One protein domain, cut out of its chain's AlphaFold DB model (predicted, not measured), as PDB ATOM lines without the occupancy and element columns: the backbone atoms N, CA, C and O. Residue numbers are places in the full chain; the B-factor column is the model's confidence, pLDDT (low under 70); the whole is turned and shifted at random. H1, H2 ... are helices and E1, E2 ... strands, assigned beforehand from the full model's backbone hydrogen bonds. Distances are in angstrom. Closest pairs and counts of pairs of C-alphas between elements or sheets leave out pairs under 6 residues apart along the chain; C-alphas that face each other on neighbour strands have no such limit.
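What this domain is: This is residues 16 to 198 of the 211 residues of the protein "Methyl-accepting chemotaxis sensory transducer" of Plautia stali symbiont (UniProt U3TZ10). A strongly twisted four-stranded sheet, E4 E3 E6 E5, and the two-stranded hairpin of E1 and E2, partly face to face with it and crossed over it, make a small compact head, and one very long helix, H1, is anchored on this head by its last part. Residues 16 to 64 of H1 stick out from the head as a single long arm, while the short helices H2 and H3 pack on the four-stranded sheet. The printed part has 183 residues with three named helices and six named strands, in the order H1 E1 E2 H2 E3 E4 H3 E5 E6; the class is mixed, helices and strands, the larger sheet is mixed and the smaller antiparallel. The whole is extended, with a radius of gyration of the C-alphas of 30.7 A, and spans 112 by 33 by 30 A, the arm making the length.

Where its parts are: The larger sheet holds E4, residues 139 to 145, E3, residues 131 to 136, E6, residues 185 to 194, and E5, residues 176 to 182. E6 measures 25.5 A from first to last C-alpha, bends by 68 degrees at residue 188 and ends with C-alpha 194 at (56.068, 0.077, -5.758). The smaller sheet holds E1, residues 87 to 97 and 18.7 A long, which bends by 100 degrees at residue 92, and E2, residues 100 to 107 and 20.5 A long. H1, residues 16 to 82, is 97.5 A long, from C-alpha 16 at (-7.372, -2.251, 68.892) to C-alpha 82 at (52.306, 15.668, -6.052). H2 is residues 117 to 126, 14.0 A long, and H3 is residues 165 to 171.

How they stand to each other: In the larger sheet E4 and E5 are the edge strands. E3 and E4 form an antiparallel hairpin, with N 136 and O 139 2.8 A apart, within hydrogen-bond range. E3 and E6 are parallel, with N 133 and O 192 at 3.0 A. E6 and E5 form another antiparallel hairpin, with N 180 and O 187 at 2.9 A. The pairing of E6 is staggered: its residues 185 to 191 pair with E5 and its residues 191 to 194 with E3. E1 and E2 are a third antiparallel hairpin, with N 90 and O 104 at 2.8 A. The two sheets form a sandwich, two sheets face to face, their strands at 70 degrees and the parts that face each other 9.3 A centre to centre; the closest C-alphas of E2 and E3 are those of Thr 102 and Asp 136, 6.2 A apart. H1 is on the larger sheet at a height of 5.5 A, over E6 and E5, and runs across the strands, at 89 degrees to E5 on the local plane; its closest C-alpha pair with E6 is Thr 76 and Pro 190, 5.6 A. H1 touches H2 with residues 79 to 82 alone, Phe 82 and Ala 118 having the closest C-alphas at 5.8 A; they run opposite ways at a tilt of 37 degrees, only just steep. H2 is on the larger sheet, with the C-alphas of Val 119 and Thr 145 the closest to E4 at 5.8 A. H3 is on the sheet too, with the C-alphas of Ala 166 and Tyr 176 the closest to E5 at 5.4 A. These are three layers, helices on both faces of the sheet: H1 and H2 on one face, H3 on the opposite face. H1 and H3 are apart. In H2 and H3 every O i to N i+4 pair is within hydrogen-bond range, in H1 61 of 63.

The domain as a whole: The two C-alphas farthest apart, those of Ser 16 and Ser 92, are 112.5 A apart. Without residues 16 to 64, which stand free, the body of 134 residues spans 41 by 32 by 30 A. The printed part has no cut. The link from E4 to H3, residues 146 to 164, is long. The mean pLDDT of the printed part is 74.1, and residues 38 to 73 and 173 to 198 are under 70.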
ATOM      1  N   SER A  16      -8.343  -3.248  69.377       84.19
ATOM      2  CA  SER A  16      -7.372  -2.251  68.892       84.19
ATOM      3  C   SER A  16      -5.943  -2.793  68.777       84.19
ATOM      4  O   SER A  16      -5.223  -2.444  67.845       84.19
ATOM      5  N   VAL A  17      -5.518  -3.666  69.698       85.88
ATOM      6  CA  VAL A  17      -4.203  -4.325  69.624       85.88
ATOM      7  C   VAL A  17      -4.153  -5.280  68.432       85.88
ATOM      8  O   VAL A  17      -3.155  -5.306  67.716       85.88
ATOM      9  N   LEU A  18      -5.237  -6.018  68.172       85.50
ATOM     10  CA  LEU A  18      -5.315  -6.936  67.037       85.50
ATOM     11  C   LEU A  18      -5.262  -6.193  65.692       85.50
ATOM     12  O   LEU A  18      -4.528  -6.605  64.792       85.50
ATOM     13  N   THR A  19      -5.994  -5.084  65.556       87.19
ATOM     14  CA  THR A  19      -5.989  -4.280  64.323       87.19
ATOM     15  C   THR A  19      -4.655  -3.568  64.113       87.19
ATOM     16  O   THR A  19      -4.125  -3.596  63.005       87.19
ATOM     17  N   SER A  20      -4.057  -3.008  65.169       87.94
ATOM     18  CA  SER A  20      -2.727  -2.390  65.103       87.94
ATOM     19  C   SER A  20      -1.651  -3.398  64.692       87.94
ATOM     20  O   SER A  20      -0.819  -3.098  63.834       87.94
ATOM     21  N   PHE A  21      -1.711  -4.619  65.231       90.50
ATOM     22  CA  PHE A  21      -0.784  -5.686  64.867       90.50
ATOM     23  C   PHE A  21      -0.947  -6.120  63.402       90.50
ATOM     24  O   PHE A  21       0.043  -6.303  62.698       90.50
ATOM     25  N   SER A  22      -2.187  -6.211  62.912       91.75
ATOM     26  CA  SER A  22      -2.465  -6.511  61.503       91.75
ATOM     27  C   SER A  22      -1.907  -5.439  60.561       91.75
ATOM     28  O   SER A  22      -1.216  -5.774  59.598       91.75
ATOM     29  N   VAL A  23      -2.122  -4.154  60.868       92.25
ATOM     30  CA  VAL A  23      -1.577  -3.040  60.073       92.25
ATOM     31  C   VAL A  23      -0.047  -3.056  60.077       92.25
ATOM     32  O   VAL A  23       0.566  -2.879  59.025       92.25
ATOM     33  N   ALA A  24       0.580  -3.330  61.225       91.88
ATOM     34  CA  ALA A  24       2.034  -3.422  61.330       91.88
ATOM     35  C   ALA A  24       2.615  -4.543  60.450       91.88
ATOM     36  O   ALA A  24       3.618  -4.323  59.773       91.88
ATOM     37  N   ILE A  25       1.967  -5.714  60.401       93.31
ATOM     38  CA  ILE A  25       2.389  -6.825  59.532       93.31
ATOM     39  C   ILE A  25       2.297  -6.433  58.056       93.31
ATOM     40  O   ILE A  25       3.225  -6.702  57.293       93.31
ATOM     41  N   VAL A  26       1.201  -5.785  57.651       94.00
ATOM     42  CA  VAL A  26       1.000  -5.361  56.258       94.00
ATOM     43  C   VAL A  26       2.054  -4.336  55.845       94.00
ATOM     44  O   VAL A  26       2.673  -4.492  54.792       94.00
ATOM     45  N   LEU A  27       2.308  -3.327  56.684       90.94
ATOM     46  CA  LEU A  27       3.350  -2.331  56.426       90.94
ATOM     47  C   LEU A  27       4.734  -2.981  56.346       90.94
ATOM     48  O   LEU A  27       5.490  -2.682  55.427       90.94
ATOM     49  N   PHE A  28       5.043  -3.916  57.245       90.50
ATOM     50  CA  PHE A  28       6.325  -4.615  57.248       90.50
ATOM     51  C   PHE A  28       6.532  -5.463  55.984       90.50
ATOM     52  O   PHE A  28       7.588  -5.393  55.354       90.50
ATOM     53  N   ALA A  29       5.510  -6.213  55.557       90.06
ATOM     54  CA  ALA A  29       5.552  -6.993  54.320       90.06
ATOM     55  C   ALA A  29       5.722  -6.097  53.082       90.06
ATOM     56  O   ALA A  29       6.507  -6.413  52.182       90.06
ATOM     57  N   LEU A  30       5.030  -4.955  53.056       87.75
ATOM     58  CA  LEU A  30       5.143  -3.974  51.983       87.75
ATOM     59  C   LEU A  30       6.563  -3.393  51.916       87.75
ATOM     60  O   LEU A  30       7.181  -3.423  50.854       87.75
ATOM     61  N   THR A  31       7.119  -2.944  53.046       87.00
ATOM     62  CA  THR A  31       8.488  -2.411  53.122       87.00
ATOM     63  C   THR A  31       9.526  -3.433  52.668       87.00
ATOM     64  O   THR A  31      10.418  -3.082  51.898       87.00
ATOM     65  N   LEU A  32       9.400  -4.700  53.077       83.44
ATOM     66  CA  LEU A  32      10.307  -5.762  52.631       83.44
ATOM     67  C   LEU A  32      10.224  -5.989  51.118       83.44
ATOM     68  O   LEU A  32      11.257  -6.096  50.461       83.44
ATOM     69  N   THR A  33       9.012  -6.004  50.560       80.25
ATOM     70  CA  THR A  33       8.792  -6.190  49.116       80.25
ATOM     71  C   THR A  33       9.386  -5.035  48.310       80.25
ATOM     72  O   THR A  33      10.104  -5.260  47.335       80.25
ATOM     73  N   LEU A  34       9.148  -3.791  48.744       79.88
ATOM     74  CA  LEU A  34       9.747  -2.606  48.132       79.88
ATOM     75  C   LEU A  34      11.269  -2.615  48.254       79.88
ATOM     76  O   LEU A  34      11.941  -2.336  47.270       79.88
ATOM     77  N   SER A  35      11.822  -2.980  49.412       79.62
ATOM     78  CA  SER A  35      13.272  -3.036  49.618       79.62
ATOM     79  C   SER A  35      13.940  -4.075  48.718       79.62
ATOM     80  O   SER A  35      15.011  -3.807  48.180       79.62
ATOM     81  N   HIS A  36      13.321  -5.243  48.534       73.75
ATOM     82  CA  HIS A  36      13.852  -6.282  47.652       73.75
ATOM     83  C   HIS A  36      13.800  -5.860  46.179       73.75
ATOM     84  O   HIS A  36      14.751  -6.086  45.433       73.75
ATOM     85  N   ASN A  37      12.713  -5.204  45.767       70.62
ATOM     86  CA  ASN A  37      12.560  -4.707  44.401       70.62
ATOM     87  C   ASN A  37      13.471  -3.503  44.120       70.62
ATOM     88  O   ASN A  37      14.064  -3.429  43.050       70.62
ATOM     89  N   ALA A  38      13.631  -2.595  45.086       66.00
ATOM     90  CA  ALA A  38      14.521  -1.441  44.990       66.00
ATOM     91  C   ALA A  38      15.997  -1.858  44.961       66.00
ATOM     92  O   ALA A  38      16.766  -1.292  44.192       66.00
ATOM     93  N   ALA A  39      16.389  -2.884  45.725       61.97
ATOM     94  CA  ALA A  39      17.741  -3.441  45.670       61.97
ATOM     95  C   ALA A  39      18.068  -4.004  44.276       61.97
ATOM     96  O   ALA A  39      19.147  -3.742  43.754       61.97
ATOM     97  N   ARG A  40      17.107  -4.683  43.632       59.62
ATOM     98  CA  ARG A  40      17.258  -5.152  42.244       59.62
ATOM     99  C   ARG A  40      17.306  -4.008  41.230       59.62
ATOM    100  O   ARG A  40      18.056  -4.093  40.268       59.62
ATOM    101  N   GLN A  41      16.539  -2.936  41.441       57.12
ATOM    102  CA  GLN A  41      16.585  -1.748  40.578       57.12
ATOM    103  C   GLN A  41      17.920  -1.003  40.702       57.12
ATOM    104  O   GLN A  41      18.464  -0.571  39.691       57.12
ATOM    105  N   LEU A  42      18.477  -0.899  41.913       59.78
ATOM    106  CA  LEU A  42      19.803  -0.320  42.154       59.78
ATOM    107  C   LEU A  42      20.919  -1.155  41.517       59.78
ATOM    108  O   LEU A  42      21.856  -0.594  40.956       59.78
ATOM    109  N   GLU A  43      20.801  -2.483  41.559       58.62
ATOM    110  CA  GLU A  43      21.729  -3.400  40.892       58.62
ATOM    111  C   GLU A  43      21.647  -3.271  39.361       58.62
ATOM    112  O   GLU A  43      22.676  -3.196  38.695       58.62
ATOM    113  N   GLN A  44      20.439  -3.142  38.798       55.09
ATOM    114  CA  GLN A  44      20.246  -2.895  37.365       55.09
ATOM    115  C   GLN A  44      20.799  -1.534  36.925       55.09
ATOM    116  O   GLN A  44      21.479  -1.476  35.910       55.09
ATOM    117  N   LEU A  45      20.586  -0.471  37.709       55.44
ATOM    118  CA  LEU A  45      21.135   0.866  37.444       55.44
ATOM    119  C   LEU A  45      22.672   0.895  37.504       55.44
ATOM    120  O   LEU A  45      23.298   1.571  36.694       55.44
ATOM    121  N   ALA A  46      23.290   0.141  38.421       55.41
ATOM    122  CA  ALA A  46      24.748   0.035  38.516       55.41
ATOM    123  C   ALA A  46      25.368  -0.791  37.369       55.41
ATOM    124  O   ALA A  46      26.484  -0.511  36.938       55.41
ATOM    125  N   VAL A  47      24.652  -1.796  36.854       55.25
ATOM    126  CA  VAL A  47      25.102  -2.620  35.716       55.25
ATOM    127  C   VAL A  47      24.938  -1.886  34.377       55.25
ATOM    128  O   VAL A  47      25.812  -2.010  33.517       55.25
ATOM    129  N   ASP A  48      23.878  -1.087  34.214       53.84
ATOM    130  CA  ASP A  48      23.634  -0.278  33.006       53.84
ATOM    131  C   ASP A  48      24.696   0.831  32.838       53.84
ATOM    132  O   ASP A  48      25.195   1.078  31.739       53.84
ATOM    133  N   ASP A  49      25.125   1.448  33.946       51.22
ATOM    134  CA  ASP A  49      26.200   2.454  33.959       51.22
ATOM    135  C   ASP A  49      27.567   1.838  33.586       51.22
ATOM    136  O   ASP A  49      28.316   2.392  32.775       51.22
ATOM    137  N   MET A  50      27.864   0.619  34.067       49.72
ATOM    138  CA  MET A  50      29.103  -0.098  33.719       49.72
ATOM    139  C   MET A  50      29.153  -0.554  32.250       49.72
ATOM    140  O   MET A  50      30.231  -0.557  31.650       49.72
ATOM    141  N   GLN A  51      28.021  -0.932  31.645       48.69
ATOM    142  CA  GLN A  51      27.981  -1.318  30.227       48.69
ATOM    143  C   GLN A  51      28.178  -0.115  29.295       48.69
ATOM    144  O   GLN A  51      28.950  -0.209  28.335       48.69
ATOM    145  N   ASN A  52      27.579   1.035  29.619       49.47
ATOM    146  CA  ASN A  52      27.777   2.276  28.864       49.47
ATOM    147  C   ASN A  52      29.230   2.784  28.940       49.47
ATOM    148  O   ASN A  52      29.772   3.283  27.951       49.47
ATOM    149  N   GLN A  53      29.911   2.579  30.072       46.38
ATOM    150  CA  GLN A  53      31.309   2.987  30.248       46.38
ATOM    151  C   GLN A  53      32.314   2.110  29.466       46.38
ATOM    152  O   GLN A  53      33.368   2.598  29.053       46.38
ATOM    153  N   VAL A  54      31.992   0.834  29.203       48.69
ATOM    154  CA  VAL A  54      32.834  -0.095  28.414       48.69
ATOM    155  C   VAL A  54      32.585   0.024  26.901       48.69
ATOM    156  O   VAL A  54      33.514  -0.154  26.106       48.69
ATOM    157  N   LEU A  55      31.364   0.377  26.486       46.00
ATOM    158  CA  LEU A  55      31.024   0.614  25.078       46.00
ATOM    159  C   LEU A  55      31.613   1.930  24.548       46.00
ATOM    160  O   LEU A  55      32.174   1.937  23.451       46.00
ATOM    161  N   GLY A  56      31.636   2.993  25.361       49.31
ATOM    162  CA  GLY A  56      32.190   4.292  24.959       49.31
ATOM    163  C   GLY A  56      33.684   4.276  24.599       49.31
ATOM    164  O   GLY A  56      34.122   5.059  23.760       49.31
ATOM    165  N   ILE A  57      34.482   3.361  25.165       48.91
ATOM    166  CA  ILE A  57      35.924   3.245  24.858       48.91
ATOM    167  C   ILE A  57      36.156   2.530  23.516       48.91
ATOM    168  O   ILE A  57      37.018   2.944  22.739       48.91
ATOM    169  N   ASN A  58      35.377   1.485  23.210       47.28
ATOM    170  CA  ASN A  58      35.469   0.783  21.926       47.28
ATOM    171  C   ASN A  58      34.859   1.601  20.779       47.28
ATOM    172  O   ASN A  58      35.417   1.605  19.680       47.28
ATOM    173  N   GLU A  59      33.772   2.334  21.030       49.88
ATOM    174  CA  GLU A  59      33.160   3.254  20.063       49.88
ATOM    175  C   GLU A  59      34.064   4.455  19.769       49.88
ATOM    176  O   GLU A  59      34.258   4.804  18.610       49.88
ATOM    177  N   MET A  60      34.736   5.026  20.773       49.09
ATOM    178  CA  MET A  60      35.710   6.097  20.540       49.09
ATOM    179  C   MET A  60      36.974   5.585  19.829       49.09
ATOM    180  O   MET A  60      37.498   6.274  18.958       49.09
ATOM    181  N   ALA A  61      37.440   4.363  20.123       50.97
ATOM    182  CA  ALA A  61      38.559   3.740  19.408       50.97
ATOM    183  C   ALA A  61      38.222   3.431  17.939       50.97
ATOM    184  O   ALA A  61      39.059   3.627  17.056       50.97
ATOM    185  N   THR A  62      36.998   2.978  17.656       49.81
ATOM    186  CA  THR A  62      36.528   2.745  16.281       49.81
ATOM    187  C   THR A  62      36.254   4.050  15.539       49.81
ATOM    188  O   THR A  62      36.628   4.148  14.372       49.81
ATOM    189  N   MET A  63      35.722   5.079  16.204       43.31
ATOM    190  CA  MET A  63      35.529   6.410  15.616       43.31
ATOM    191  C   MET A  63      36.871   7.112  15.348       43.31
ATOM    192  O   MET A  63      37.074   7.645  14.263       43.31
ATOM    193  N   PHE A  64      37.844   7.006  16.261       50.50
ATOM    194  CA  PHE A  64      39.227   7.454  16.051       50.50
ATOM    195  C   PHE A  64      39.878   6.741  14.862       50.50
ATOM    196  O   PHE A  64      40.499   7.382  14.019       50.50
ATOM    197  N   ASN A  65      39.698   5.422  14.747       50.25
ATOM    198  CA  ASN A  65      40.236   4.653  13.626       50.25
ATOM    199  C   ASN A  65      39.540   4.992  12.292       50.25
ATOM    200  O   ASN A  65      40.197   4.993  11.251       50.25
ATOM    201  N   ALA A  66      38.241   5.313  12.313       53.53
ATOM    202  CA  ALA A  66      37.480   5.740  11.139       53.53
ATOM    203  C   ALA A  66      37.917   7.131  10.652       53.53
ATOM    204  O   ALA A  66      38.272   7.274   9.482       53.53
ATOM    205  N   THR A  67      38.005   8.118  11.551       53.53
ATOM    206  CA  THR A  67      38.475   9.475  11.226       53.53
ATOM    207  C   THR A  67      39.934   9.468  10.774       53.53
ATOM    208  O   THR A  67      40.257  10.059   9.747       53.53
ATOM    209  N   LEU A  68      40.813   8.719  11.455       54.81
ATOM    210  CA  LEU A  68      42.203   8.564  11.020       54.81
ATOM    211  C   LEU A  68      42.315   7.885   9.655       54.81
ATOM    212  O   LEU A  68      43.170   8.255   8.857       54.81
ATOM    213  N   SER A  69      41.483   6.885   9.363       60.94
ATOM    214  CA  SER A  69      41.538   6.193   8.072       60.94
ATOM    215  C   SER A  69      41.094   7.095   6.924       60.94
ATOM    216  O   SER A  69      41.716   7.071   5.860       60.94
ATOM    217  N   GLU A  70      40.050   7.898   7.136       63.91
ATOM    218  CA  GLU A  70      39.531   8.838   6.142       63.91
ATOM    219  C   GLU A  70      40.494  10.009   5.906       63.91
ATOM    220  O   GLU A  70      40.824  10.332   4.762       63.91
ATOM    221  N   GLU A  71      41.041  10.571   6.981       64.81
ATOM    222  CA  GLU A  71      42.022  11.647   6.909       64.81
ATOM    223  C   GLU A  71      43.339  11.175   6.268       64.81
ATOM    224  O   GLU A  71      43.861  11.821   5.357       64.81
ATOM    225  N   VAL A  72      43.833   9.978   6.610       62.97
ATOM    226  CA  VAL A  72      45.014   9.392   5.953       62.97
ATOM    227  C   VAL A  72      44.728   9.002   4.499       62.97
ATOM    228  O   VAL A  72      45.620   9.097   3.650       62.97
ATOM    229  N   ALA A  73      43.503   8.591   4.155       68.75
ATOM    230  CA  ALA A  73      43.119   8.376   2.759       68.75
ATOM    231  C   ALA A  73      43.136   9.690   1.965       68.75
ATOM    232  O   ALA A  73      43.618   9.704   0.827       68.75
ATOM    233  N   ASN A  74      42.693  10.790   2.577       75.94
ATOM    234  CA  ASN A  74      42.798  12.115   1.985       75.94
ATOM    235  C   ASN A  74      44.263  12.533   1.795       75.94
ATOM    236  O   ASN A  74      44.645  12.867   0.676       75.94
ATOM    237  N   TYR A  75      45.111  12.396   2.822       73.69
ATOM    238  CA  TYR A  75      46.551  12.674   2.722       73.69
ATOM    239  C   TYR A  75      47.257  11.792   1.692       73.69
ATOM    240  O   TYR A  75      48.138  12.266   0.985       73.69
ATOM    241  N   THR A  76      46.851  10.529   1.549       73.25
ATOM    242  CA  THR A  76      47.379   9.643   0.503       73.25
ATOM    243  C   THR A  76      47.014  10.159  -0.888       73.25
ATOM    244  O   THR A  76      47.882  10.221  -1.757       73.25
ATOM    245  N   ARG A  77      45.745  10.530  -1.117       78.50
ATOM    246  CA  ARG A  77      45.297  11.093  -2.405       78.50
ATOM    247  C   ARG A  77      45.982  12.420  -2.710       78.50
ATOM    248  O   ARG A  77      46.391  12.635  -3.847       78.50
ATOM    249  N   LEU A  78      46.138  13.268  -1.696       82.44
ATOM    250  CA  LEU A  78      46.904  14.505  -1.786       82.44
ATOM    251  C   LEU A  78      48.347  14.199  -2.169       82.44
ATOM    252  O   LEU A  78      48.791  14.674  -3.198       82.44
ATOM    253  N   PHE A  79      49.051  13.325  -1.451       81.06
ATOM    254  CA  PHE A  79      50.433  12.974  -1.783       81.06
ATOM    255  C   PHE A  79      50.577  12.407  -3.204       81.06
ATOM    256  O   PHE A  79      51.512  12.742  -3.927       81.06
ATOM    257  N   GLN A  80      49.617  11.597  -3.653       78.75
ATOM    258  CA  GLN A  80      49.583  11.094  -5.026       78.75
ATOM    259  C   GLN A  80      49.406  12.196  -6.077       78.75
ATOM    260  O   GLN A  80      49.827  11.988  -7.213       78.75
ATOM    261  N   SER A  81      48.811  13.346  -5.743       84.25
ATOM    262  CA  SER A  81      48.681  14.475  -6.672       84.25
ATOM    263  C   SER A  81      50.008  15.215  -6.890       84.25
ATOM    264  O   SER A  81      50.220  15.747  -7.980       84.25
ATOM    265  N   PHE A  82      50.928  15.169  -5.915       81.06
ATOM    266  CA  PHE A  82      52.306  15.668  -6.052       81.06
ATOM    267  C   PHE A  82      53.186  14.746  -6.909       81.06
ATOM    268  O   PHE A  82      54.248  15.151  -7.387       81.06
ATOM    269  N   LEU A  83      52.766  13.495  -7.128       82.25
ATOM    270  CA  LEU A  83      53.527  12.510  -7.889       82.25
ATOM    271  C   LEU A  83      53.018  12.401  -9.337       82.25
ATOM    272  O   LEU A  83      51.808  12.383  -9.584       82.25
ATOM    273  N   PRO A  84      53.917  12.257 -10.331       80.31
ATOM    274  CA  PRO A  84      53.496  11.970 -11.693       80.31
ATOM    275  C   PRO A  84      52.695  10.663 -11.766       80.31
ATOM    276  O   PRO A  84      52.944   9.697 -11.044       80.31
ATOM    277  N   LYS A  85      51.728  10.605 -12.684       76.56
ATOM    278  CA  LYS A  85      50.899   9.407 -12.866       76.56
ATOM    279  C   LYS A  85      51.728   8.252 -13.449       76.56
ATOM    280  O   LYS A  85      52.605   8.476 -14.278       76.56
ATOM    281  N   ARG A  86      51.332   7.015 -13.110       78.38
ATOM    282  CA  ARG A  86      51.903   5.727 -13.569       78.38
ATOM    283  C   ARG A  86      53.288   5.428 -12.991       78.38
ATOM    284  O   ARG A  86      54.304   5.885 -13.506       78.38
ATOM    285  N   PHE A  87      53.311   4.576 -11.974       82.62
ATOM    286  CA  PHE A  87      54.544   4.057 -11.400       82.62
ATOM    287  C   PHE A  87      55.040   2.841 -12.185       82.62
ATOM    288  O   PHE A  87      54.257   1.945 -12.508       82.62
ATOM    289  N   SER A  88      56.338   2.789 -12.462       84.06
ATOM    290  CA  SER A  88      57.017   1.610 -12.997       84.06
ATOM    291  C   SER A  88      58.307   1.363 -12.229       84.06
ATOM    292  O   SER A  88      58.957   2.289 -11.750       84.06
ATOM    293  N   ARG A  89      58.662   0.091 -12.070       87.94
ATOM    294  CA  ARG A  89      59.898  -0.333 -11.416       87.94
ATOM    295  C   ARG A  89      60.764  -1.015 -12.463       87.94
ATOM    296  O   ARG A  89      60.290  -1.937 -13.122       87.94
ATOM    297  N   ASP A  90      61.991  -0.548 -12.605       87.38
ATOM    298  CA  ASP A  90      62.988  -1.097 -13.512       87.38
ATOM    299  C   ASP A  90      64.039  -1.864 -12.701       87.38
ATOM    300  O   ASP A  90      64.795  -1.277 -11.927       87.38
ATOM    301  N   ASP A  91      64.049  -3.187 -12.865       87.12
ATOM    302  CA  ASP A  91      65.010  -4.086 -12.217       87.12
ATOM    303  C   ASP A  91      66.381  -4.101 -12.897       87.12
ATOM    304  O   ASP A  91      67.370  -4.488 -12.275       87.12
ATOM    305  N   SER A  92      66.440  -3.696 -14.169       88.00
ATOM    306  CA  SER A  92      67.674  -3.693 -14.959       88.00
ATOM    307  C   SER A  92      68.566  -2.498 -14.629       88.00
ATOM    308  O   SER A  92      69.789  -2.585 -14.726       88.00
ATOM    309  N   SER A  93      67.959  -1.395 -14.185       90.50
ATOM    310  CA  SER A  93      68.652  -0.183 -13.766       90.50
ATOM    311  C   SER A  93      68.594  -0.041 -12.249       90.50
ATOM    312  O   SER A  93      67.516   0.121 -11.673       90.50
ATOM    313  N   ARG A  94      69.755  -0.073 -11.588       91.88
ATOM    314  CA  ARG A  94      69.858   0.072 -10.130       91.88
ATOM    315  C   ARG A  94      70.549   1.375  -9.746       91.88
ATOM    316  O   ARG A  94      71.524   1.773 -10.377       91.88
ATOM    317  N   ILE A  95      70.058   2.010  -8.686       91.50
ATOM    318  CA  ILE A  95      70.574   3.265  -8.132       91.50
ATOM    319  C   ILE A  95      71.066   3.009  -6.710       91.50
ATOM    320  O   ILE A  95      70.366   2.391  -5.899       91.50
ATOM    321  N   GLN A  96      72.264   3.507  -6.406       92.06
ATOM    322  CA  GLN A  96      72.825   3.461  -5.060       92.06
ATOM    323  C   GLN A  96      72.107   4.476  -4.162       92.06
ATOM    324  O   GLN A  96      72.177   5.681  -4.385       92.06
ATOM    325  N   VAL A  97      71.426   3.983  -3.133       87.38
ATOM    326  CA  VAL A  97      70.729   4.754  -2.101       87.38
ATOM    327  C   VAL A  97      71.433   4.466  -0.778       87.38
ATOM    328  O   VAL A  97      71.113   3.494  -0.091       87.38
ATOM    329  N   GLY A  98      72.428   5.287  -0.432       85.88
ATOM    330  CA  GLY A  98      73.308   5.066   0.723       85.88
ATOM    331  C   GLY A  98      74.024   3.715   0.639       85.88
ATOM    332  O   GLY A  98      74.804   3.502  -0.284       85.88
ATOM    333  N   SER A  99      73.739   2.795   1.563       86.19
ATOM    334  CA  SER A  99      74.343   1.451   1.617       86.19
ATOM    335  C   SER A  99      73.698   0.438   0.661       86.19
ATOM    336  O   SER A  99      74.274  -0.618   0.406       86.19
ATOM    337  N   PHE A 100      72.508   0.735   0.135       87.56
ATOM    338  CA  PHE A 100      71.717  -0.199  -0.668       87.56
ATOM    339  C   PHE A 100      71.789   0.144  -2.155       87.56
ATOM    340  O   PHE A 100      71.582   1.289  -2.545       87.56
ATOM    341  N   SER A 101      72.001  -0.857  -3.005       91.75
ATOM    342  CA  SER A 101      71.733  -0.738  -4.441       91.75
ATOM    343  C   SER A 101      70.280  -1.123  -4.666       91.75
ATOM    344  O   SER A 101      69.918  -2.248  -4.351       91.75
ATOM    345  N   THR A 102      69.442  -0.224  -5.175       91.00
ATOM    346  CA  THR A 102      67.985  -0.433  -5.281       91.00
ATOM    347  C   THR A 102      67.509  -0.369  -6.731       91.00
ATOM    348  O   THR A 102      68.093   0.389  -7.504       91.00
ATOM    349  N   PRO A 103      66.452  -1.103  -7.127       91.88
ATOM    350  CA  PRO A 103      65.818  -0.923  -8.430       91.88
ATOM    351  C   PRO A 103      65.350   0.519  -8.639       91.88
ATOM    352  O   PRO A 103      64.945   1.206  -7.693       91.88
ATOM    353  N   THR A 104      65.359   0.970  -9.889       91.00
ATOM    354  CA  THR A 104      64.892   2.316 -10.225       91.00
ATOM    355  C   THR A 104      63.369   2.348 -10.206       91.00
ATOM    356  O   THR A 104      62.706   1.655 -10.977       91.00
ATOM    357  N   LEU A 105      62.796   3.176  -9.337       88.62
ATOM    358  CA  LEU A 105      61.374   3.480  -9.316       88.62
ATOM    359  C   LEU A 105      61.129   4.760 -10.115       88.62
ATOM    360  O   LEU A 105      61.719   5.805  -9.841       88.62
ATOM    361  N   ARG A 106      60.238   4.682 -11.100       86.06
ATOM    362  CA  ARG A 106      59.841   5.806 -11.947       86.06
ATOM    363  C   ARG A 106      58.369   6.128 -11.768       86.06
ATOM    364  O   ARG A 106      57.549   5.234 -11.580       86.06
ATOM    365  N   ALA A 107      58.043   7.406 -11.892       82.81
ATOM    366  CA  ALA A 107      56.692   7.913 -12.084       82.81
ATOM    367  C   ALA A 107      56.649   8.638 -13.435       82.81
ATOM    368  O   ALA A 107      57.210   9.726 -13.596       82.81
ATOM    369  N   GLY A 108      56.049   8.001 -14.442       83.56
ATOM    370  CA  GLY A 108      56.156   8.444 -15.831       83.56
ATOM    371  C   GLY A 108      57.617   8.483 -16.301       83.56
ATOM    372  O   GLY A 108      58.271   7.446 -16.401       83.56
ATOM    373  N   LEU A 109      58.128   9.684 -16.591       84.50
ATOM    374  CA  LEU A 109      59.520   9.913 -17.010       84.50
ATOM    375  C   LEU A 109      60.459  10.268 -15.846       84.50
ATOM    376  O   LEU A 109      61.674  10.296 -16.035       84.50
ATOM    377  N   LYS A 110      59.914  10.543 -14.656       85.44
ATOM    378  CA  LYS A 110      60.669  11.018 -13.496       85.44
ATOM    379  C   LYS A 110      61.169   9.839 -12.665       85.44
ATOM    380  O   LYS A 110      60.401   8.924 -12.372       85.44
ATOM    381  N   THR A 111      62.439   9.865 -12.278       90.69
ATOM    382  CA  THR A 111      63.018   8.894 -11.338       90.69
ATOM    383  C   THR A 111      62.756   9.362  -9.914       90.69
ATOM    384  O   THR A 111      62.983  10.526  -9.616       90.69
ATOM    385  N   LEU A 112      62.264   8.470  -9.053       88.62
ATOM    386  CA  LEU A 112      61.897   8.794  -7.671       88.62
ATOM    387  C   LEU A 112      62.996   8.464  -6.656       88.62
ATOM    388  O   LEU A 112      62.928   8.906  -5.513       88.62
ATOM    389  N   ASN A 113      63.992   7.657  -7.026       90.56
ATOM    390  CA  ASN A 113      65.081   7.324  -6.113       90.56
ATOM    391  C   ASN A 113      65.887   8.581  -5.778       90.56
ATOM    392  O   ASN A 113      66.352   9.261  -6.688       90.56
ATOM    393  N   LEU A 114      66.073   8.848  -4.480       89.19
ATOM    394  CA  LEU A 114      66.756  10.028  -3.937       89.19
ATOM    395  C   LEU A 114      66.102  11.377  -4.268       89.19
ATOM    396  O   LEU A 114      66.630  12.410  -3.862       89.19
ATOM    397  N   ASP A 115      64.950  11.385  -4.933       89.06
ATOM    398  CA  ASP A 115      64.227  12.612  -5.235       89.06
ATOM    399  C   ASP A 115      63.385  13.039  -4.029       89.06
ATOM    400  O   ASP A 115      62.375  12.408  -3.710       89.06
ATOM    401  N   GLN A 116      63.822  14.104  -3.351       89.31
ATOM    402  CA  GLN A 116      63.117  14.636  -2.183       89.31
ATOM    403  C   GLN A 116      62.033  15.661  -2.534       89.31
ATOM    404  O   GLN A 116      61.206  15.964  -1.685       89.31
ATOM    405  N   ILE A 117      61.958  16.145  -3.780       90.06
ATOM    406  CA  ILE A 117      61.100  17.287  -4.139       90.06
ATOM    407  C   ILE A 117      59.640  16.994  -3.785       90.06
ATOM    408  O   ILE A 117      59.000  17.760  -3.081       90.06
ATOM    409  N   ALA A 118      59.121  15.836  -4.196       85.75
ATOM    410  CA  ALA A 118      57.716  15.510  -3.955       85.75
ATOM    411  C   ALA A 118      57.388  15.245  -2.474       85.75
ATOM    412  O   ALA A 118      56.254  15.464  -2.052       85.75
ATOM    413  N   VAL A 119      58.343  14.726  -1.692       85.75
ATOM    414  CA  VAL A 119      58.127  14.445  -0.260       85.75
ATOM    415  C   VAL A 119      58.279  15.705   0.592       85.75
ATOM    416  O   VAL A 119      57.566  15.830   1.590       85.75
ATOM    417  N   ASP A 120      59.144  16.628   0.175       88.75
ATOM    418  CA  ASP A 120      59.358  17.930   0.804       88.75
ATOM    419  C   ASP A 120      58.210  18.890   0.471       88.75
ATOM    420  O   ASP A 120      57.603  19.420   1.394       88.75
ATOM    421  N   ASP A 121      57.792  19.003  -0.797       87.50
ATOM    422  CA  ASP A 121      56.631  19.820  -1.198       87.50
ATOM    423  C   ASP A 121      55.357  19.400  -0.443       87.50
ATOM    424  O   ASP A 121      54.532  20.228  -0.044       87.50
ATOM    425  N   PHE A 122      55.195  18.090  -0.227       84.88
ATOM    426  CA  PHE A 122      54.098  17.553   0.569       84.88
ATOM    427  C   PHE A 122      54.225  17.934   2.049       84.88
ATOM    428  O   PHE A 122      53.224  18.331   2.651       84.88
ATOM    429  N   LEU A 123      55.429  17.839   2.628       83.31
ATOM    430  CA  LEU A 123      55.682  18.263   4.005       83.31
ATOM    431  C   LEU A 123      55.401  19.760   4.176       83.31
ATOM    432  O   LEU A 123      54.705  20.131   5.115       83.31
ATOM    433  N   ASP A 124      55.860  20.599   3.254       86.19
ATOM    434  CA  ASP A 124      55.670  22.049   3.308       86.19
ATOM    435  C   ASP A 124      54.191  22.435   3.152       86.19
ATOM    436  O   ASP A 124      53.702  23.344   3.823       86.19
ATOM    437  N   SER A 125      53.447  21.707   2.314       83.88
ATOM    438  CA  SER A 125      52.028  21.987   2.059       83.88
ATOM    439  C   SER A 125      51.089  21.472   3.155       83.88
ATOM    440  O   SER A 125      50.009  22.028   3.345       83.88
ATOM    441  N   THR A 126      51.447  20.379   3.837       79.00
ATOM    442  CA  THR A 126      50.526  19.659   4.742       79.00
ATOM    443  C   THR A 126      51.034  19.514   6.171       79.00
ATOM    444  O   THR A 126      50.289  19.063   7.038       79.00
ATOM    445  N   CYS A 127      52.298  19.856   6.428       79.75
ATOM    446  CA  CYS A 127      53.021  19.542   7.663       79.75
ATOM    447  C   CYS A 127      53.080  18.032   7.992       79.75
ATOM    448  O   CYS A 127      53.476  17.660   9.099       79.75
ATOM    449  N   ALA A 128      52.720  17.152   7.049       76.81
ATOM    450  CA  ALA A 128      52.755  15.707   7.222       76.81
ATOM    451  C   ALA A 128      53.995  15.094   6.556       76.81
ATOM    452  O   ALA A 128      54.372  15.425   5.433       76.81
ATOM    453  N   VAL A 129      54.623  14.144   7.247       81.38
ATOM    454  CA  VAL A 129      55.802  13.437   6.736       81.38
ATOM    455  C   VAL A 129      55.371  12.338   5.770       81.38
ATOM    456  O   VAL A 129      54.476  11.549   6.076       81.38
ATOM    457  N   SER A 130      56.058  12.224   4.635       80.88
ATOM    458  CA  SER A 130      55.803  11.195   3.625       80.88
ATOM    459  C   SER A 130      57.054  10.369   3.336       80.88
ATOM    460  O   SER A 130      58.198  10.741   3.634       80.88
ATOM    461  N   THR A 131      56.849   9.145   2.851       82.62
ATOM    462  CA  THR A 131      57.949   8.215   2.585       82.62
ATOM    463  C   THR A 131      57.644   7.319   1.392       82.62
ATOM    464  O   THR A 131      56.588   6.689   1.325       82.62
ATOM    465  N   ILE A 132      58.612   7.216   0.478       85.94
ATOM    466  CA  ILE A 132      58.552   6.339  -0.692       85.94
ATOM    467  C   ILE A 132      59.524   5.177  -0.492       85.94
ATOM    468  O   ILE A 132      60.718   5.373  -0.233       85.94
ATOM    469  N   PHE A 133      59.011   3.960  -0.657       87.62
ATOM    470  CA  PHE A 133      59.804   2.737  -0.642       87.62
ATOM    471  C   PHE A 133      59.798   2.052  -2.009       87.62
ATOM    472  O   PHE A 133      58.784   2.020  -2.713       87.62
ATOM    473  N   VAL A 134      60.920   1.428  -2.362       88.44
ATOM    474  CA  VAL A 134      60.994   0.496  -3.492       88.44
ATOM    475  C   VAL A 134      61.184  -0.919  -2.974       88.44
ATOM    476  O   VAL A 134      61.929  -1.144  -2.020       88.44
ATOM    477  N   ARG A 135      60.495  -1.872  -3.604       87.81
ATOM    478  CA  ARG A 135      60.719  -3.291  -3.346       87.81
ATOM    479  C   ARG A 135      62.012  -3.744  -4.023       87.81
ATOM    480  O   ARG A 135      62.145  -3.612  -5.243       87.81
ATOM    481  N   ASP A 136      62.894  -4.343  -3.238       86.94
ATOM    482  CA  ASP A 136      64.110  -5.023  -3.671       86.94
ATOM    483  C   ASP A 136      64.141  -6.436  -3.071       86.94
ATOM    484  O   ASP A 136      64.347  -6.621  -1.872       86.94
ATOM    485  N   GLY A 137      63.825  -7.441  -3.892       86.06
ATOM    486  CA  GLY A 137      63.551  -8.796  -3.410       86.06
ATOM    487  C   GLY A 137      62.371  -8.831  -2.426       86.06
ATOM    488  O   GLY A 137      61.249  -8.434  -2.759       86.06
ATOM    489  N   GLU A 138      62.640  -9.294  -1.206       84.81
ATOM    490  CA  GLU A 138      61.664  -9.372  -0.107       84.81
ATOM    491  C   GLU A 138      61.611  -8.098   0.751       84.81
ATOM    492  O   GLU A 138      60.763  -7.966   1.638       84.81
ATOM    493  N   ASP A 139      62.505  -7.146   0.483       85.19
ATOM    494  CA  ASP A 139      62.699  -5.968   1.311       85.19
ATOM    495  C   ASP A 139      62.180  -4.696   0.663       85.19
ATOM    496  O   ASP A 139      62.051  -4.577  -0.555       85.19
ATOM    497  N   TYR A 140      61.857  -3.727   1.515       87.50
ATOM    498  CA  TYR A 140      61.433  -2.400   1.102       87.50
ATOM    499  C   TYR A 140      62.465  -1.397   1.567       87.50
ATOM    500  O   TYR A 140      62.623  -1.174   2.769       87.50
ATOM    501  N   ILE A 141      63.155  -0.792   0.608       87.75
ATOM    502  CA  ILE A 141      64.206   0.179   0.881       87.75
ATOM    503  C   ILE A 141      63.637   1.579   0.710       87.75
ATOM    504  O   ILE A 141      62.963   1.875  -0.279       87.75
ATOM    505  N   ARG A 142      63.890   2.438   1.697       88.44
ATOM    506  CA  ARG A 142      63.452   3.830   1.689       88.44
ATOM    507  C   ARG A 142      64.297   4.636   0.712       88.44
ATOM    508  O   ARG A 142      65.481   4.867   0.968       88.44
ATOM    509  N   ILE A 143      63.674   5.077  -0.376       88.19
ATOM    510  CA  ILE A 143      64.359   5.794  -1.458       88.19
ATOM    511  C   ILE A 143      64.182   7.311  -1.381       88.19
ATOM    512  O   ILE A 143      65.053   8.032  -1.858       88.19
ATOM    513  N   ALA A 144      63.095   7.787  -0.766       87.25
ATOM    514  CA  ALA A 144      62.826   9.205  -0.536       87.25
ATOM    515  C   ALA A 144      61.979   9.391   0.729       87.25
ATOM    516  O   ALA A 144      61.098   8.571   1.016       87.25
ATOM    517  N   THR A 145      62.272  10.431   1.511       86.56
ATOM    518  CA  THR A 145      61.534  10.757   2.730       86.56
ATOM    519  C   THR A 145      61.805  12.176   3.206       86.56
ATOM    520  O   THR A 145      62.957  12.591   3.296       86.56
ATOM    521  N   SER A 146      60.744  12.853   3.633       85.12
ATOM    522  CA  SER A 146      60.850  14.105   4.382       85.12
ATOM    523  C   SER A 146      61.092  13.881   5.885       85.12
ATOM    524  O   SER A 146      61.247  14.829   6.654       85.12
ATOM    525  N   LEU A 147      61.170  12.616   6.329       83.62
ATOM    526  CA  LEU A 147      61.528  12.266   7.700       83.62
ATOM    527  C   LEU A 147      63.003  12.573   7.950       83.62
ATOM    528  O   LEU A 147      63.888  11.972   7.335       83.62
ATOM    529  N   LYS A 148      63.261  13.443   8.920       81.31
ATOM    530  CA  LYS A 148      64.609  13.752   9.398       81.31
ATOM    531  C   LYS A 148      64.946  12.918  10.634       81.31
ATOM    532  O   LYS A 148      64.066  12.597  11.432       81.31
ATOM    533  N   LYS A 149      66.213  12.531  10.761       77.56
ATOM    534  CA  LYS A 149      66.783  11.943  11.979       77.56
ATOM    535  C   LYS A 149      67.065  13.050  13.004       77.56
ATOM    536  O   LYS A 149      66.961  14.233  12.686       77.56
ATOM    537  N   GLU A 150      67.488  12.665  14.208       74.31
ATOM    538  CA  GLU A 150      67.899  13.605  15.267       74.31
ATOM    539  C   GLU A 150      69.046  14.534  14.837       74.31
ATOM    540  O   GLU A 150      69.101  15.685  15.260       74.31
ATOM    541  N   ASP A 151      69.925  14.067  13.946       74.62
ATOM    542  CA  ASP A 151      71.031  14.852  13.378       74.62
ATOM    543  C   ASP A 151      70.596  15.840  12.270       74.62
ATOM    544  O   ASP A 151      71.427  16.551  11.706       74.62
ATOM    545  N   GLY A 152      69.301  15.888  11.933       72.12
ATOM    546  CA  GLY A 152      68.739  16.740  10.883       72.12
ATOM    547  C   GLY A 152      68.870  16.191   9.456       72.12
ATOM    548  O   GLY A 152      68.286  16.764   8.534       72.12
ATOM    549  N   SER A 153      69.575  15.073   9.251       77.00
ATOM    550  CA  SER A 153      69.691  14.414   7.945       77.00
ATOM    551  C   SER A 153      68.431  13.615   7.597       77.00
ATOM    552  O   SER A 153      67.757  13.069   8.474       77.00
ATOM    553  N   CYS A 154      68.094  13.508   6.307       79.56
ATOM    554  CA  CYS A 154      66.967  12.678   5.881       79.56
ATOM    555  C   CYS A 154      67.237  11.204   6.196       79.56
ATOM    556  O   CYS A 154      68.324  10.669   5.965       79.56
ATOM    557  N   ALA A 155      66.212  10.504   6.666       80.00
ATOM    558  CA  ALA A 155      66.290   9.102   7.042       80.00
ATOM    559  C   ALA A 155      66.278   8.144   5.834       80.00
ATOM    560  O   ALA A 155      65.689   7.072   5.918       80.00
ATOM    561  N   VAL A 156      66.887   8.525   4.708       80.00
ATOM    562  CA  VAL A 156      67.042   7.687   3.507       80.00
ATOM    563  C   VAL A 156      67.969   6.494   3.768       80.00
ATOM    564  O   VAL A 156      68.743   6.502   4.724       80.00
ATOM    565  N   SER A 157      67.922   5.475   2.898       80.19
ATOM    566  CA  SER A 157      68.771   4.274   3.010       80.19
ATOM    567  C   SER A 157      68.489   3.429   4.261       80.19
ATOM    568  O   SER A 157      69.382   2.857   4.879       80.19
ATOM    569  N   THR A 158      67.220   3.331   4.651       83.69
ATOM    570  CA  THR A 158      66.769   2.425   5.716       83.69
ATOM    571  C   THR A 158      65.744   1.446   5.175       83.69
ATOM    572  O   THR A 158      64.952   1.788   4.294       83.69
ATOM    573  N   GLN A 159      65.706   0.252   5.744       85.38
ATOM    574  CA  GLN A 159      64.714  -0.757   5.409       85.38
ATOM    575  C   GLN A 159      63.421  -0.544   6.203       85.38
ATOM    576  O   GLN A 159      63.447  -0.094   7.350       85.38
ATOM    577  N   LEU A 160      62.281  -0.870   5.597       84.25
ATOM    578  CA  LEU A 160      61.019  -0.982   6.320       84.25
ATOM    579  C   LEU A 160      61.052  -2.228   7.209       84.25
ATOM    580  O   LEU A 160      61.242  -3.337   6.711       84.25
ATOM    581  N   ASP A 161      60.826  -2.048   8.507       81.69
ATOM    582  CA  ASP A 161      60.795  -3.148   9.469       81.69
ATOM    583  C   ASP A 161      59.734  -4.193   9.079       81.69
ATOM    584  O   ASP A 161      58.545  -3.876   8.967       81.69
ATOM    585  N   ARG A 162      60.165  -5.448   8.900       83.12
ATOM    586  CA  ARG A 162      59.307  -6.579   8.514       83.12
ATOM    587  C   ARG A 162      58.228  -6.905   9.553       83.12
ATOM    588  O   ARG A 162      57.189  -7.460   9.197       83.12
ATOM    589  N   SER A 163      58.448  -6.552  10.818       81.38
ATOM    590  CA  SER A 163      57.471  -6.738  11.900       81.38
ATOM    591  C   SER A 163      56.356  -5.680  11.892       81.38
ATOM    592  O   SER A 163      55.290  -5.876  12.486       81.38
ATOM    593  N   SER A 164      56.563  -4.568  11.179       78.12
ATOM    594  CA  SER A 164      55.631  -3.442  11.177       78.12
ATOM    595  C   SER A 164      54.297  -3.773  10.493       78.12
ATOM    596  O   SER A 164      54.203  -4.577   9.559       78.12
ATOM    597  N   ALA A 165      53.224  -3.108  10.932       76.81
ATOM    598  CA  ALA A 165      51.935  -3.159  10.237       76.81
ATOM    599  C   ALA A 165      52.045  -2.627   8.794       76.81
ATOM    600  O   ALA A 165      51.422  -3.179   7.889       76.81
ATOM    601  N   ALA A 166      52.908  -1.629   8.582       76.50
ATOM    602  CA  ALA A 166      53.232  -1.084   7.272       76.50
ATOM    603  C   ALA A 166      53.759  -2.140   6.306       76.50
ATOM    604  O   ALA A 166      53.225  -2.285   5.207       76.50
ATOM    605  N   TRP A 167      54.752  -2.929   6.724       81.62
ATOM    606  CA  TRP A 167      55.308  -3.977   5.873       81.62
ATOM    607  C   TRP A 167      54.248  -5.008   5.487       81.62
ATOM    608  O   TRP A 167      54.151  -5.382   4.321       81.62
ATOM    609  N   ARG A 168      53.387  -5.410   6.433       82.69
ATOM    610  CA  ARG A 168      52.304  -6.371   6.171       82.69
ATOM    611  C   ARG A 168      51.308  -5.873   5.122       82.69
ATOM    612  O   ARG A 168      50.955  -6.650   4.236       82.69
ATOM    613  N   SER A 169      50.869  -4.617   5.199       76.81
ATOM    614  CA  SER A 169      49.953  -4.030   4.205       76.81
ATOM    615  C   SER A 169      50.619  -3.897   2.840       76.81
ATOM    616  O   SER A 169      50.108  -4.385   1.833       76.81
ATOM    617  N   VAL A 170      51.822  -3.326   2.809       77.62
ATOM    618  CA  VAL A 170      52.541  -3.096   1.557       77.62
ATOM    619  C   VAL A 170      52.915  -4.420   0.877       77.62
ATOM    620  O   VAL A 170      52.808  -4.548  -0.342       77.62
ATOM    621  N   ASN A 171      53.266  -5.460   1.641       80.31
ATOM    622  CA  ASN A 171      53.537  -6.787   1.089       80.31
ATOM    623  C   ASN A 171      52.305  -7.441   0.441       80.31
ATOM    624  O   ASN A 171      52.451  -8.191  -0.524       80.31
ATOM    625  N   LYS A 172      51.096  -7.098   0.897       77.06
ATOM    626  CA  LYS A 172      49.834  -7.495   0.251       77.06
ATOM    627  C   LYS A 172      49.517  -6.681  -1.013       77.06
ATOM    628  O   LYS A 172      48.587  -7.027  -1.734       77.06
ATOM    629  N   GLY A 173      50.309  -5.650  -1.319       66.50
ATOM    630  CA  GLY A 173      50.049  -4.699  -2.401       66.50
ATOM    631  C   GLY A 173      49.040  -3.616  -2.019       66.50
ATOM    632  O   GLY A 173      48.518  -2.932  -2.896       66.50
ATOM    633  N   GLU A 174      48.753  -3.472  -0.726       62.94
ATOM    634  CA  GLU A 174      47.837  -2.472  -0.192       62.94
ATOM    635  C   GLU A 174      48.613  -1.219   0.225       62.94
ATOM    636  O   GLU A 174      49.761  -1.287   0.670       62.94
ATOM    637  N   VAL A 175      47.970  -0.057   0.121       63.75
ATOM    638  CA  VAL A 175      48.512   1.179   0.693       63.75
ATOM    639  C   VAL A 175      48.380   1.108   2.208       63.75
ATOM    640  O   VAL A 175      47.278   0.907   2.725       63.75
ATOM    641  N   TYR A 176      49.488   1.300   2.923       62.22
ATOM    642  CA  TYR A 176      49.438   1.396   4.374       62.22
ATOM    643  C   TYR A 176      48.984   2.790   4.805       62.22
ATOM    644  O   TYR A 176      49.559   3.801   4.397       62.22
ATOM    645  N   ARG A 177      47.957   2.812   5.656       65.62
ATOM    646  CA  ARG A 177      47.379   4.011   6.259       65.62
ATOM    647  C   ARG A 177      47.344   3.793   7.765       65.62
ATOM    648  O   ARG A 177      46.587   2.947   8.234       65.62
ATOM    649  N   GLY A 178      48.201   4.474   8.514       57.62
ATOM    650  CA  GLY A 178      48.248   4.285   9.960       57.62
ATOM    651  C   GLY A 178      49.436   4.951  10.636       57.62
ATOM    652  O   GLY A 178      50.286   5.567   9.993       57.62
ATOM    653  N   LEU A 179      49.471   4.816  11.960       57.09
ATOM    654  CA  LEU A 179      50.561   5.301  12.796       57.09
ATOM    655  C   LEU A 179      51.783   4.392  12.646       57.09
ATOM    656  O   LEU A 179      51.724   3.204  12.966       57.09
ATOM    657  N   ALA A 180      52.904   4.970  12.227       60.91
ATOM    658  CA  ALA A 180      54.201   4.314  12.262       60.91
ATOM    659  C   ALA A 180      55.028   4.888  13.417       60.91
ATOM    660  O   ALA A 180      55.145   6.105  13.570       60.91
ATOM    661  N   THR A 181      55.621   4.014  14.230       55.25
ATOM    662  CA  THR A 181      56.630   4.430  15.209       55.25
ATOM    663  C   THR A 181      57.974   4.514  14.500       55.25
ATOM    664  O   THR A 181      58.478   3.508  14.001       55.25
ATOM    665  N   LEU A 182      58.549   5.710  14.438       64.25
ATOM    666  CA  LEU A 182      59.831   5.980  13.798       64.25
ATOM    667  C   LEU A 182      60.700   6.724  14.816       64.25
ATOM    668  O   LEU A 182      60.271   7.735  15.363       64.25
ATOM    669  N   PHE A 183      61.890   6.192  15.110       60.75
ATOM    670  CA  PHE A 183      62.828   6.769  16.089       60.75
ATOM    671  C   PHE A 183      62.208   7.040  17.475       60.75
ATOM    672  O   PHE A 183      62.466   8.062  18.092       60.75
ATOM    673  N   GLY A 184      61.337   6.150  17.961       51.34
ATOM    674  CA  GLY A 184      60.682   6.309  19.270       51.34
ATOM    675  C   GLY A 184      59.497   7.285  19.300       51.34
ATOM    676  O   GLY A 184      58.787   7.335  20.302       51.34
ATOM    677  N   HIS A 185      59.209   7.983  18.197       49.00
ATOM    678  CA  HIS A 185      58.073   8.896  18.065       49.00
ATOM    679  C   HIS A 185      56.986   8.319  17.148       49.00
ATOM    680  O   HIS A 185      57.263   7.563  16.214       49.00
ATOM    681  N   ARG A 186      55.721   8.655  17.424       46.81
ATOM    682  CA  ARG A 186      54.572   8.214  16.617       46.81
ATOM    683  C   ARG A 186      54.288   9.243  15.527       46.81
ATOM    684  O   ARG A 186      54.019  10.396  15.846       46.81
ATOM    685  N   TYR A 187      54.291   8.806  14.271       48.44
ATOM    686  CA  TYR A 187      53.962   9.637  13.113       48.44
ATOM    687  C   TYR A 187      52.752   9.082  12.369       48.44
ATOM    688  O   TYR A 187      52.626   7.869  12.188       48.44
ATOM    689  N   ILE A 188      51.894   9.978  11.883       52.03
ATOM    690  CA  ILE A 188      50.904   9.666  10.848       52.03
ATOM    691  C   ILE A 188      51.602   9.873   9.502       52.03
ATOM    692  O   ILE A 188      52.035  10.979   9.194       52.03
ATOM    693  N   ASN A 189      51.771   8.796   8.735       58.12
ATOM    694  CA  ASN A 189      52.598   8.782   7.529       58.12
ATOM    695  C   ASN A 189      51.894   7.965   6.429       58.12
ATOM    696  O   ASN A 189      51.647   6.770   6.633       58.12
ATOM    697  N   PRO A 190      51.578   8.563   5.261       56.31
ATOM    698  CA  PRO A 190      51.197   7.795   4.086       56.31
ATOM    699  C   PRO A 190      52.435   7.114   3.477       56.31
ATOM    700  O   PRO A 190      53.347   7.772   2.970       56.31
ATOM    701  N   ILE A 191      52.439   5.776   3.486       57.88
ATOM    702  CA  ILE A 191      53.503   4.961   2.886       57.88
ATOM    703  C   ILE A 191      53.068   4.504   1.492       57.88
ATOM    704  O   ILE A 191      52.113   3.738   1.345       57.88
ATOM    705  N   LEU A 192      53.820   4.911   0.466       59.19
ATOM    706  CA  LEU A 192      53.710   4.364  -0.889       59.19
ATOM    707  C   LEU A 192      54.867   3.400  -1.153       59.19
ATOM    708  O   LEU A 192      56.034   3.761  -0.974       59.19
ATOM    709  N   ALA A 193      54.557   2.194  -1.640       57.16
ATOM    710  CA  ALA A 193      55.581   1.312  -2.188       57.16
ATOM    711  C   ALA A 193      55.206   0.716  -3.543       57.16
ATOM    712  O   ALA A 193      54.091   0.239  -3.763       57.16
ATOM    713  N   GLY A 194      56.184   0.703  -4.446       50.16
ATOM    714  CA  GLY A 194      56.068   0.077  -5.758       50.16
ATOM    715  C   GLY A 194      56.342  -1.424  -5.691       50.16
ATOM    716  O   GLY A 194      57.489  -1.851  -5.817       50.16
ATOM    717  N   ALA A 195      55.301  -2.243  -5.531       45.38
ATOM    718  CA  ALA A 195      55.396  -3.690  -5.715       45.38
ATOM    719  C   ALA A 195      55.249  -4.022  -7.211       45.38
ATOM    720  O   ALA A 195      54.145  -4.195  -7.725       45.38
ATOM    721  N   GLY A 196      56.366  -4.078  -7.940       37.44
ATOM    722  CA  GLY A 196      56.361  -4.465  -9.351       37.44
ATOM    723  C   GLY A 196      55.977  -5.934  -9.524       37.44
ATOM    724  O   GLY A 196      56.840  -6.804  -9.472       37.44
ATOM    725  N   ARG A 197      54.693  -6.224  -9.751       36.22
ATOM    726  CA  ARG A 197      54.244  -7.544 -10.206       36.22
ATOM    727  C   ARG A 197      54.226  -7.534 -11.740       36.22
ATOM    728  O   ARG A 197      53.263  -7.068 -12.344       36.22
ATOM    729  N   GLN A 198      55.296  -8.031 -12.365       34.31
ATOM    730  CA  GLN A 198      55.363  -8.266 -13.813       34.31
ATOM    731  C   GLN A 198      54.368  -9.383 -14.170       34.31
ATOM    732  O   GLN A 198      54.687 -10.567 -14.066       34.31
TER     733      GLN A 198